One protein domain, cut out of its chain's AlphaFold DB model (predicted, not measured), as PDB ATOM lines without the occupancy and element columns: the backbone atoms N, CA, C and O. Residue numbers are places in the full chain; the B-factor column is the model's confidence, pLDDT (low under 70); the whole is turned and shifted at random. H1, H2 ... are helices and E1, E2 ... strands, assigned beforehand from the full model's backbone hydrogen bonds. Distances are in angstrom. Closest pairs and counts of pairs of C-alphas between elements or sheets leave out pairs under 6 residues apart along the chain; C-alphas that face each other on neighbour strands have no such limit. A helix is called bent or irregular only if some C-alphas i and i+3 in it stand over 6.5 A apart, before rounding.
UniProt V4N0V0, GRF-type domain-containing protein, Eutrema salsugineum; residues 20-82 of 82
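Overview. This is residues 20 to 82 of the 82 residues of the protein "GRF-type domain-containing protein" of Eutrema salsugineum (UniProt V4N0V0). A small head of three short strands and two loops stands at one end of a long bent helix, H1, which runs away from it like a handle. The handle, residues 55 to 82, sticks out free and makes most of the length, while the body without it is 35 residues spanning 22 by 21 by 13 A. The 63 printed residues have, along the chain, three named strands and one named helix, E1 E2 E3 H1; the sheet's order is E1 - E2 - E3, all antiparallel, and the class is mixed, helices and strands. The whole is extended, with a radius of gyration of the C-alphas of 20.1 A, and its outline is a rod of 64 by 22 by 13 A.

Arrangement. Start with E1, residues 20 to 22, an edge strand, and its antiparallel neighbour E2, residues 32 to 35; they form a hairpin, with 126 degrees between their directions. Look there for N 21 and O 33, 2.8 A apart and within hydrogen-bond range. E3, residues 48 to 50, is the other edge strand, and E2 and E3 form a second antiparallel hairpin at 158 degrees, where N 34 and O 49 are 2.7 A apart, also within range. The three strands make a meander, each the antiparallel neighbour of the one before. H1, residues 51 to 80, was assigned as one helix by its hydrogen bonds, but it is bent: C-alphas 61 and 64 are 6.6 A apart. Its arms H1a, residues 51 to 61, and H1b, residues 64 to 80, stand at a tilt of 36 degrees, only just steep. H1a is on the sheet at a height over the sheet of 6.6 A, over none of its strands; its closest C-alphas to E2 are those of Ala 51 and Phe 33, 4.6 A apart. H1b is not on the sheet and is apart from E1, E2 and E3. In both arms every O i to N i+4 pair is within hydrogen-bond range.

Along the chain. Find C-alpha 20 at (22.112, -40.128, 142.259), where E1 begins; it is 7.1 A long, E2 is 9.4 A and E3 is 7.0 A. From C-alpha 51 at (28.344, -37.563, 145.788), H1a runs 15.4 A to residue 61. H1b runs 24.7 A and ends with C-alpha 80 at (18.015, -25.198, 185.298).

Size, cuts and confidence. The two C-alphas farthest apart are those of Lys 42 and Ala 82, 64.2 A. The link from E2 to E3 is long, with 12 residues, and the printed part has no cut. Its mean pLDDT is 93.4, and residue 82, the chain's last, is the one printed residue under 70.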
ATOM      1  N   LEU A  20      20.917 -39.362 141.934       94.88
ATOM      2  CA  LEU A  20      22.112 -40.128 142.259       94.88
ATOM      3  C   LEU A  20      22.333 -41.194 141.177       94.88
ATOM      4  O   LEU A  20      21.456 -42.019 140.922       94.88
ATOM      5  N   LEU A  21      23.486 -41.146 140.519       94.75
ATOM      6  CA  LEU A  21      23.864 -41.997 139.396       94.75
ATOM      7  C   LEU A  21      25.201 -42.681 139.678       94.75
ATOM      8  O   LEU A  21      26.030 -42.175 140.429       94.75
ATOM      9  N   THR A  22      25.421 -43.826 139.037       96.62
ATOM     10  CA  THR A  22      26.677 -44.579 139.111       96.62
ATOM     11  C   THR A  22      27.508 -44.324 137.860       96.62
ATOM     12  O   THR A  22      27.037 -44.548 136.741       96.62
ATOM     13  N   SER A  23      28.747 -43.871 138.039       95.62
ATOM     14  CA  SER A  23      29.697 -43.662 136.949       95.62
ATOM     15  C   SER A  23      30.056 -44.989 136.286       95.62
ATOM     16  O   SER A  23      30.389 -45.979 136.940       95.62
ATOM     17  N   LYS A  24      29.992 -44.985 134.955       94.31
ATOM     18  CA  LYS A  24      30.373 -46.105 134.084       94.31
ATOM     19  C   LYS A  24      31.684 -45.834 133.343       94.31
ATOM     20  O   LYS A  24      32.061 -46.606 132.467       94.31
ATOM     21  N   THR A  25      32.352 -44.724 133.659       92.50
ATOM     22  CA  THR A  25      33.614 -44.344 133.019       92.50
ATOM     23  C   THR A  25      34.738 -45.259 133.496       92.50
ATOM     24  O   THR A  25      34.754 -45.677 134.653       92.50
ATOM     25  N   ALA A  26      35.705 -45.539 132.621       96.00
ATOM     26  CA  ALA A  26      36.861 -46.367 132.970       96.00
ATOM     27  C   ALA A  26      37.733 -45.739 134.074       96.00
ATOM     28  O   ALA A  26      38.360 -46.460 134.841       96.00
ATOM     29  N   ASN A  27      37.741 -44.404 134.174       94.88
ATOM     30  CA  ASN A  27      38.541 -43.671 135.157       94.88
ATOM     31  C   ASN A  27      37.914 -43.662 136.556       94.88
ATOM     32  O   ASN A  27      38.630 -43.562 137.545       94.88
ATOM     33  N   ASN A  28      36.583 -43.734 136.645       95.56
ATOM     34  CA  ASN A  28      35.852 -43.688 137.911       95.56
ATOM     35  C   ASN A  28      34.743 -44.754 137.930       95.56
ATOM     36  O   ASN A  28      33.565 -44.399 138.030       95.56
ATOM     37  N   PRO A  29      35.061 -46.048 137.780       97.25
ATOM     38  CA  PRO A  29      34.041 -47.082 137.699       97.25
ATOM     39  C   PRO A  29      33.324 -47.218 139.047       97.25
ATOM     40  O   PRO A  29      33.954 -47.337 140.093       97.25
ATOM     41  N   GLY A  30      31.993 -47.185 139.035       97.69
ATOM     42  CA  GLY A  30      31.179 -47.394 140.236       97.69
ATOM     43  C   GLY A  30      31.046 -46.184 141.169       97.69
ATOM     44  O   GLY A  30      30.176 -46.205 142.039       97.69
ATOM     45  N   ARG A  31      31.834 -45.111 140.990       97.69
ATOM     46  CA  ARG A  31      31.725 -43.900 141.827       97.69
ATOM     47  C   ARG A  31      30.372 -43.216 141.612       97.69
ATOM     48  O   ARG A  31      29.889 -43.129 140.482       97.69
ATOM     49  N   LEU A  32      29.757 -42.736 142.689       96.62
ATOM     50  CA  LEU A  32      28.436 -42.110 142.652       96.62
ATOM     51  C   LEU A  32      28.523 -40.601 142.423       96.62
ATOM     52  O   LEU A  32      29.356 -39.930 143.024       96.62
ATOM     53  N   PHE A  33      27.617 -40.059 141.615       94.56
ATOM     54  CA  PHE A  33      27.504 -38.623 141.361       94.56
ATOM     55  C   PHE A  33      26.042 -38.175 141.292       94.56
ATOM     56  O   PHE A  33      25.164 -38.944 140.902       94.56
ATOM     57  N   PHE A  34      25.776 -36.921 141.649       93.75
ATOM     58  CA  PHE A  34      24.521 -36.243 141.357       93.75
ATOM     59  C   PHE A  34      24.547 -35.715 139.929       93.75
ATOM     60  O   PHE A  34      25.450 -34.967 139.553       93.75
ATOM     61  N   GLY A  35      23.556 -36.108 139.133       92.62
ATOM     62  CA  GLY A  35      23.472 -35.770 137.720       92.62
ATOM     63  C   GLY A  35      22.069 -35.385 137.266       92.62
ATOM     64  O   GLY A  35      21.064 -35.843 137.817       92.62
ATOM     65  N   CYS A  36      21.991 -34.558 136.225       93.88
ATOM     66  CA  CYS A  36      20.749 -34.337 135.488       93.88
ATOM     67  C   CYS A  36      20.515 -35.455 134.465       93.88
ATOM     68  O   CYS A  36      21.446 -35.910 133.809       93.88
ATOM     69  N   ARG A  37      19.250 -35.830 134.239       91.94
ATOM     70  CA  ARG A  37      18.862 -36.788 133.185       91.94
ATOM     71  C   ARG A  37      19.204 -36.338 131.757       91.94
ATOM     72  O   ARG A  37      19.235 -37.175 130.865       91.94
ATOM     73  N   PHE A  38      19.378 -35.033 131.552       91.88
ATOM     74  CA  PHE A  38      19.767 -34.424 130.276       91.88
ATOM     75  C   PHE A  38      21.265 -34.091 130.224       91.88
ATOM     76  O   PHE A  38      21.734 -33.552 129.229       91.88
ATOM     77  N   GLY A  39      22.006 -34.380 131.300       88.44
ATOM     78  CA  GLY A  39      23.447 -34.184 131.342       88.44
ATOM     79  C   GLY A  39      24.188 -35.261 130.561       88.44
ATOM     80  O   GLY A  39      23.787 -36.425 130.545       88.44
ATOM     81  N   ASP A  40      25.293 -34.860 129.949       86.00
ATOM     82  CA  ASP A  40      26.257 -35.743 129.304       86.00
ATOM     83  C   ASP A  40      27.681 -35.208 129.534       86.00
ATOM     84  O   ASP A  40      27.866 -34.105 130.049       86.00
ATOM     85  N   GLU A  41      28.699 -35.992 129.169       80.31
ATOM     86  CA  GLU A  41      30.111 -35.635 129.388       80.31
ATOM     87  C   GLU A  41      30.568 -34.389 128.610       80.31
ATOM     88  O   GLU A  41      31.573 -33.773 128.961       80.31
ATOM     89  N   LYS A  42      29.856 -34.013 127.544       79.94
ATOM     90  CA  LYS A  42      30.199 -32.879 126.675       79.94
ATOM     91  C   LYS A  42      29.473 -31.603 127.097       79.94
ATOM     92  O   LYS A  42      29.917 -30.510 126.749       79.94
ATOM     93  N   ASN A  43      28.371 -31.728 127.829       80.38
ATOM     94  CA  ASN A  43      27.502 -30.630 128.208       80.38
ATOM     95  C   ASN A  43      27.623 -30.285 129.699       80.38
ATOM     96  O   ASN A  43      26.849 -30.738 130.546       80.38
ATOM     97  N   GLN A  44      28.549 -29.375 129.995       80.50
ATOM     98  CA  GLN A  44      28.793 -28.845 131.341       80.50
ATOM     99  C   GLN A  44      27.659 -27.944 131.871       80.50
ATOM    100  O   GLN A  44      27.687 -27.517 133.027       80.50
ATOM    101  N   ASN A  45      26.626 -27.653 131.067       87.62
ATOM    102  CA  ASN A  45      25.507 -26.820 131.514       87.62
ATOM    103  C   ASN A  45      24.562 -27.561 132.463       87.62
ATOM    104  O   ASN A  45      23.783 -26.908 133.166       87.62
ATOM    105  N   HIS A  46      24.658 -28.887 132.535       91.94
ATOM    106  CA  HIS A  46      23.855 -29.698 133.434       91.94
ATOM    107  C   HIS A  46      24.556 -30.008 134.755       91.94
ATOM    108  O   HIS A  46      25.772 -29.927 134.883       91.94
ATOM    109  N   LEU A  47      23.744 -30.357 135.754       91.81
ATOM    110  CA  LEU A  47      24.221 -30.784 137.058       91.81
ATOM    111  C   LEU A  47      25.124 -32.009 136.900       91.81
ATOM    112  O   LEU A  47      24.692 -33.027 136.356       91.81
ATOM    113  N   PHE A  48      26.334 -31.885 137.429       92.38
ATOM    114  CA  PHE A  48      27.275 -32.964 137.675       92.38
ATOM    115  C   PHE A  48      28.052 -32.622 138.946       92.38
ATOM    116  O   PHE A  48      28.653 -31.551 139.026       92.38
ATOM    117  N   LYS A  49      28.030 -33.518 139.932       92.56
ATOM    118  CA  LYS A  49      28.807 -33.383 141.165       92.56
ATOM    119  C   LYS A  49      29.045 -34.732 141.815       92.56
ATOM    120  O   LYS A  49      28.111 -35.524 141.920       92.56
ATOM    121  N   TRP A  50      30.260 -34.995 142.276       95.06
ATOM    122  CA  TRP A  50      30.549 -36.237 142.983       95.06
ATOM    123  C   TRP A  50      29.826 -36.294 144.329       95.06
ATOM    124  O   TRP A  50      29.794 -35.321 145.083       95.06
ATOM    125  N   ALA A  51      29.206 -37.438 144.619       94.69
ATOM    126  CA  ALA A  51      28.344 -37.563 145.788       94.69
ATOM    127  C   ALA A  51      29.132 -37.510 147.104       94.69
ATOM    128  O   ALA A  51      28.640 -36.971 148.094       94.69
ATOM    129  N   ASP A  52      30.356 -38.038 147.102       95.25
ATOM    130  CA  ASP A  52      31.283 -37.981 148.229       95.25
ATOM    131  C   ASP A  52      31.763 -36.552 148.514       95.25
ATOM    132  O   ASP A  52      31.804 -36.148 149.672       95.25
ATOM    133  N   GLU A  53      32.021 -35.752 147.476       95.19
ATOM    134  CA  GLU A  53      32.371 -34.333 147.629       95.19
ATOM    135  C   GLU A  53      31.205 -33.541 148.236       95.19
ATOM    136  O   GLU A  53      31.390 -32.861 149.244       95.19
ATOM    137  N   SER A  54      29.980 -33.702 147.712       93.81
ATOM    138  CA  SER A  54      28.783 -33.099 148.323       93.81
ATOM    139  C   SER A  54      28.605 -33.497 149.789       93.81
ATOM    140  O   SER A  54      28.271 -32.653 150.615       93.81
ATOM    141  N   MET A  55      28.818 -34.770 150.127       93.81
ATOM    142  CA  MET A  55      28.649 -35.257 151.496       93.81
ATOM    143  C   MET A  55      29.657 -34.623 152.460       93.81
ATOM    144  O   MET A  55      29.281 -34.258 153.574       93.81
ATOM    145  N   VAL A  56      30.919 -34.478 152.047       95.62
ATOM    146  CA  VAL A  56      31.950 -33.823 152.867       95.62
ATOM    147  C   VAL A  56      31.574 -32.373 153.146       95.62
ATOM    148  O   VAL A  56      31.618 -31.950 154.299       95.62
ATOM    149  N   GLU A  57      31.152 -31.633 152.124       95.25
ATOM    150  CA  GLU A  57      30.770 -30.229 152.273       95.25
ATOM    151  C   GLU A  57      29.581 -30.045 153.226       95.25
ATOM    152  O   GLU A  57      29.610 -29.176 154.092       95.25
ATOM    153  N   GLU A  58      28.564 -30.903 153.130       94.75
ATOM    154  CA  GLU A  58      27.404 -30.864 154.028       94.75
ATOM    155  C   GLU A  58      27.803 -31.180 155.472       94.75
ATOM    156  O   GLU A  58      27.339 -30.531 156.408       94.75
ATOM    157  N   ILE A  59      28.707 -32.145 155.678       96.00
ATOM    158  CA  ILE A  59      29.253 -32.448 157.006       96.00
ATOM    159  C   ILE A  59      30.007 -31.240 157.564       96.00
ATOM    160  O   ILE A  59      29.823 -30.889 158.730       96.00
ATOM    161  N   GLU A  60      30.847 -30.595 156.757       96.69
ATOM    162  CA  GLU A  60      31.554 -29.378 157.155       96.69
ATOM    163  C   GLU A  60      30.597 -28.244 157.532       96.69
ATOM    164  O   GLU A  60      30.830 -27.575 158.537       96.69
ATOM    165  N   ASP A  61      29.498 -28.079 156.796       94.12
ATOM    166  CA  ASP A  61      28.494 -27.044 157.054       94.12
ATOM    167  C   ASP A  61      27.618 -27.366 158.281       94.12
ATOM    168  O   ASP A  61      27.083 -26.464 158.936       94.12
ATOM    169  N   MET A  62      27.479 -28.649 158.631       96.31
ATOM    170  CA  MET A  62      26.776 -29.100 159.837       96.31
ATOM    171  C   MET A  62      27.611 -28.953 161.112       96.31
ATOM    172  O   MET A  62      27.048 -28.638 162.159       96.31
ATOM    173  N   LYS A  63      28.937 -29.133 161.049       97.94
ATOM    174  CA  LYS A  63      29.834 -29.023 162.218       97.94
ATOM    175  C   LYS A  63      29.612 -27.764 163.075       97.94
ATOM    176  O   LYS A  63      29.430 -27.925 164.282       97.94
ATOM    177  N   PRO A  64      29.600 -26.531 162.526       97.62
ATOM    178  CA  PRO A  64      29.398 -25.338 163.347       97.62
ATOM    179  C   PRO A  64      28.010 -25.313 163.996       97.62
ATOM    180  O   PRO A  64      27.900 -24.979 165.170       97.62
ATOM    181  N   LYS A  65      26.969 -25.755 163.277       97.12
ATOM    182  CA  LYS A  65      25.590 -25.806 163.790       97.12
ATOM    183  C   LYS A  65      25.454 -26.781 164.959       97.12
ATOM    184  O   LYS A  65      24.760 -26.478 165.924       97.12
ATOM    185  N   ILE A  66      26.123 -27.933 164.879       98.06
ATOM    186  CA  ILE A  66      26.166 -28.921 165.966       98.06
ATOM    187  C   ILE A  66      26.871 -28.328 167.187       98.06
ATOM    188  O   ILE A  66      26.326 -28.369 168.282       98.06
ATOM    189  N   ASN A  67      28.031 -27.700 166.997       97.94
ATOM    190  CA  ASN A  67      28.764 -27.049 168.085       97.94
ATOM    191  C   ASN A  67      27.957 -25.915 168.748       97.94
ATOM    192  O   ASN A  67      28.010 -25.738 169.965       97.94
ATOM    193  N   ASP A  68      27.186 -25.150 167.976       97.94
ATOM    194  CA  ASP A  68      26.306 -24.115 168.525       97.94
ATOM    195  C   ASP A  68      25.132 -24.719 169.307       97.94
ATOM    196  O   ASP A  68      24.793 -24.228 170.387       97.94
ATOM    197  N   LEU A  69      24.556 -25.822 168.816       97.88
ATOM    198  CA  LEU A  69      23.522 -26.577 169.525       97.88
ATOM    199  C   LEU A  69      24.042 -27.149 170.854       97.88
ATOM    200  O   LEU A  69      23.368 -27.030 171.875       97.88
ATOM    201  N   GLU A  70      25.251 -27.711 170.865       97.94
ATOM    202  CA  GLU A  70      25.904 -28.222 172.076       97.94
ATOM    203  C   GLU A  70      26.103 -27.108 173.115       97.94
ATOM    204  O   GLU A  70      25.746 -27.266 174.284       97.94
ATOM    205  N   LYS A  71      26.592 -25.933 172.696       97.81
ATOM    206  CA  LYS A  71      26.737 -24.763 173.581       97.81
ATOM    207  C   LYS A  71      25.401 -24.271 174.132       97.81
ATOM    208  O   LYS A  71      25.325 -23.888 175.304       97.81
ATOM    209  N   ALA A  72      24.358 -24.263 173.303       97.19
ATOM    210  CA  ALA A  72      23.019 -23.878 173.729       97.19
ATOM    211  C   ALA A  72      22.475 -24.863 174.779       97.19
ATOM    212  O   ALA A  72      21.986 -24.423 175.818       97.19
ATOM    213  N   SER A  73      22.655 -26.173 174.561       97.56
ATOM    214  CA  SER A  73      22.283 -27.224 175.522       97.56
ATOM    215  C   SER A  73      22.955 -27.009 176.879       97.56
ATOM    216  O   SER A  73      22.276 -26.906 177.899       97.56
ATOM    217  N   LEU A  74      24.278 -26.811 176.887       96.12
ATOM    218  CA  LEU A  74      25.048 -26.563 178.112       96.12
ATOM    219  C   LEU A  74      24.592 -25.303 178.863       96.12
ATOM    220  O   LEU A  74      24.689 -25.229 180.088       96.12
ATOM    221  N   THR A  75      24.130 -24.282 178.140       96.00
ATOM    222  CA  THR A  75      23.646 -23.036 178.751       96.00
ATOM    223  C   THR A  75      22.299 -23.248 179.439       96.00
ATOM    224  O   THR A  75      22.100 -22.758 180.551       96.00
ATOM    225  N   LEU A  76      21.398 -24.018 178.822       96.12
ATOM    226  CA  LEU A  76      20.099 -24.366 179.402       96.12
ATOM    227  C   LEU A  76      20.248 -25.243 180.653       96.12
ATOM    228  O   LEU A  76      19.598 -24.978 181.662       96.12
ATOM    229  N   GLU A  77      21.144 -26.234 180.624       95.56
ATOM    230  CA  GLU A  77      21.434 -27.103 181.775       95.56
ATOM    231  C   GLU A  77      21.924 -26.311 182.996       95.56
ATOM    232  O   GLU A  77      21.473 -26.543 184.122       95.56
ATOM    233  N   LYS A  78      22.808 -25.327 182.778       94.12
ATOM    234  CA  LYS A  78      23.285 -24.429 183.841       94.12
ATOM    235  C   LYS A  78      22.169 -23.557 184.406       94.12
ATOM    236  O   LYS A  78      22.143 -23.343 185.610       94.12
ATOM    237  N   GLY A  79      21.267 -23.069 183.553       92.12
ATOM    238  CA  GLY A  79      20.126 -22.256 183.977       92.12
ATOM    239  C   GLY A  79      19.084 -23.034 184.784       92.12
ATOM    240  O   GLY A  79      18.476 -22.460 185.675       92.12
ATOM    241  N   LEU A  80      18.898 -24.328 184.508       89.94
ATOM    242  CA  LEU A  80      18.015 -25.198 185.298       89.94
ATOM    243  C   LEU A  80      18.625 -25.586 186.654       89.94
ATOM    244  O   LEU A  80      17.901 -25.889 187.597       89.94
ATOM    245  N   SER A  81      19.956 -25.617 186.733       86.88
ATOM    246  CA  SER A  81      20.695 -25.988 187.945       86.88
ATOM    247  C   SER A  81      20.939 -24.810 188.902       86.88
ATOM    248  O   SER A  81      21.586 -25.006 189.932       86.88
ATOM    249  N   ALA A  82      20.482 -23.604 188.548       68.25
ATOM    250  CA  ALA A  82      20.600 -22.367 189.322       68.25
ATOM    251  C   ALA A  82      19.263 -22.002 189.979       68.25
ATOM    252  O   ALA A  82      19.306 -21.503 191.126       68.25
TER     253      ALA A  82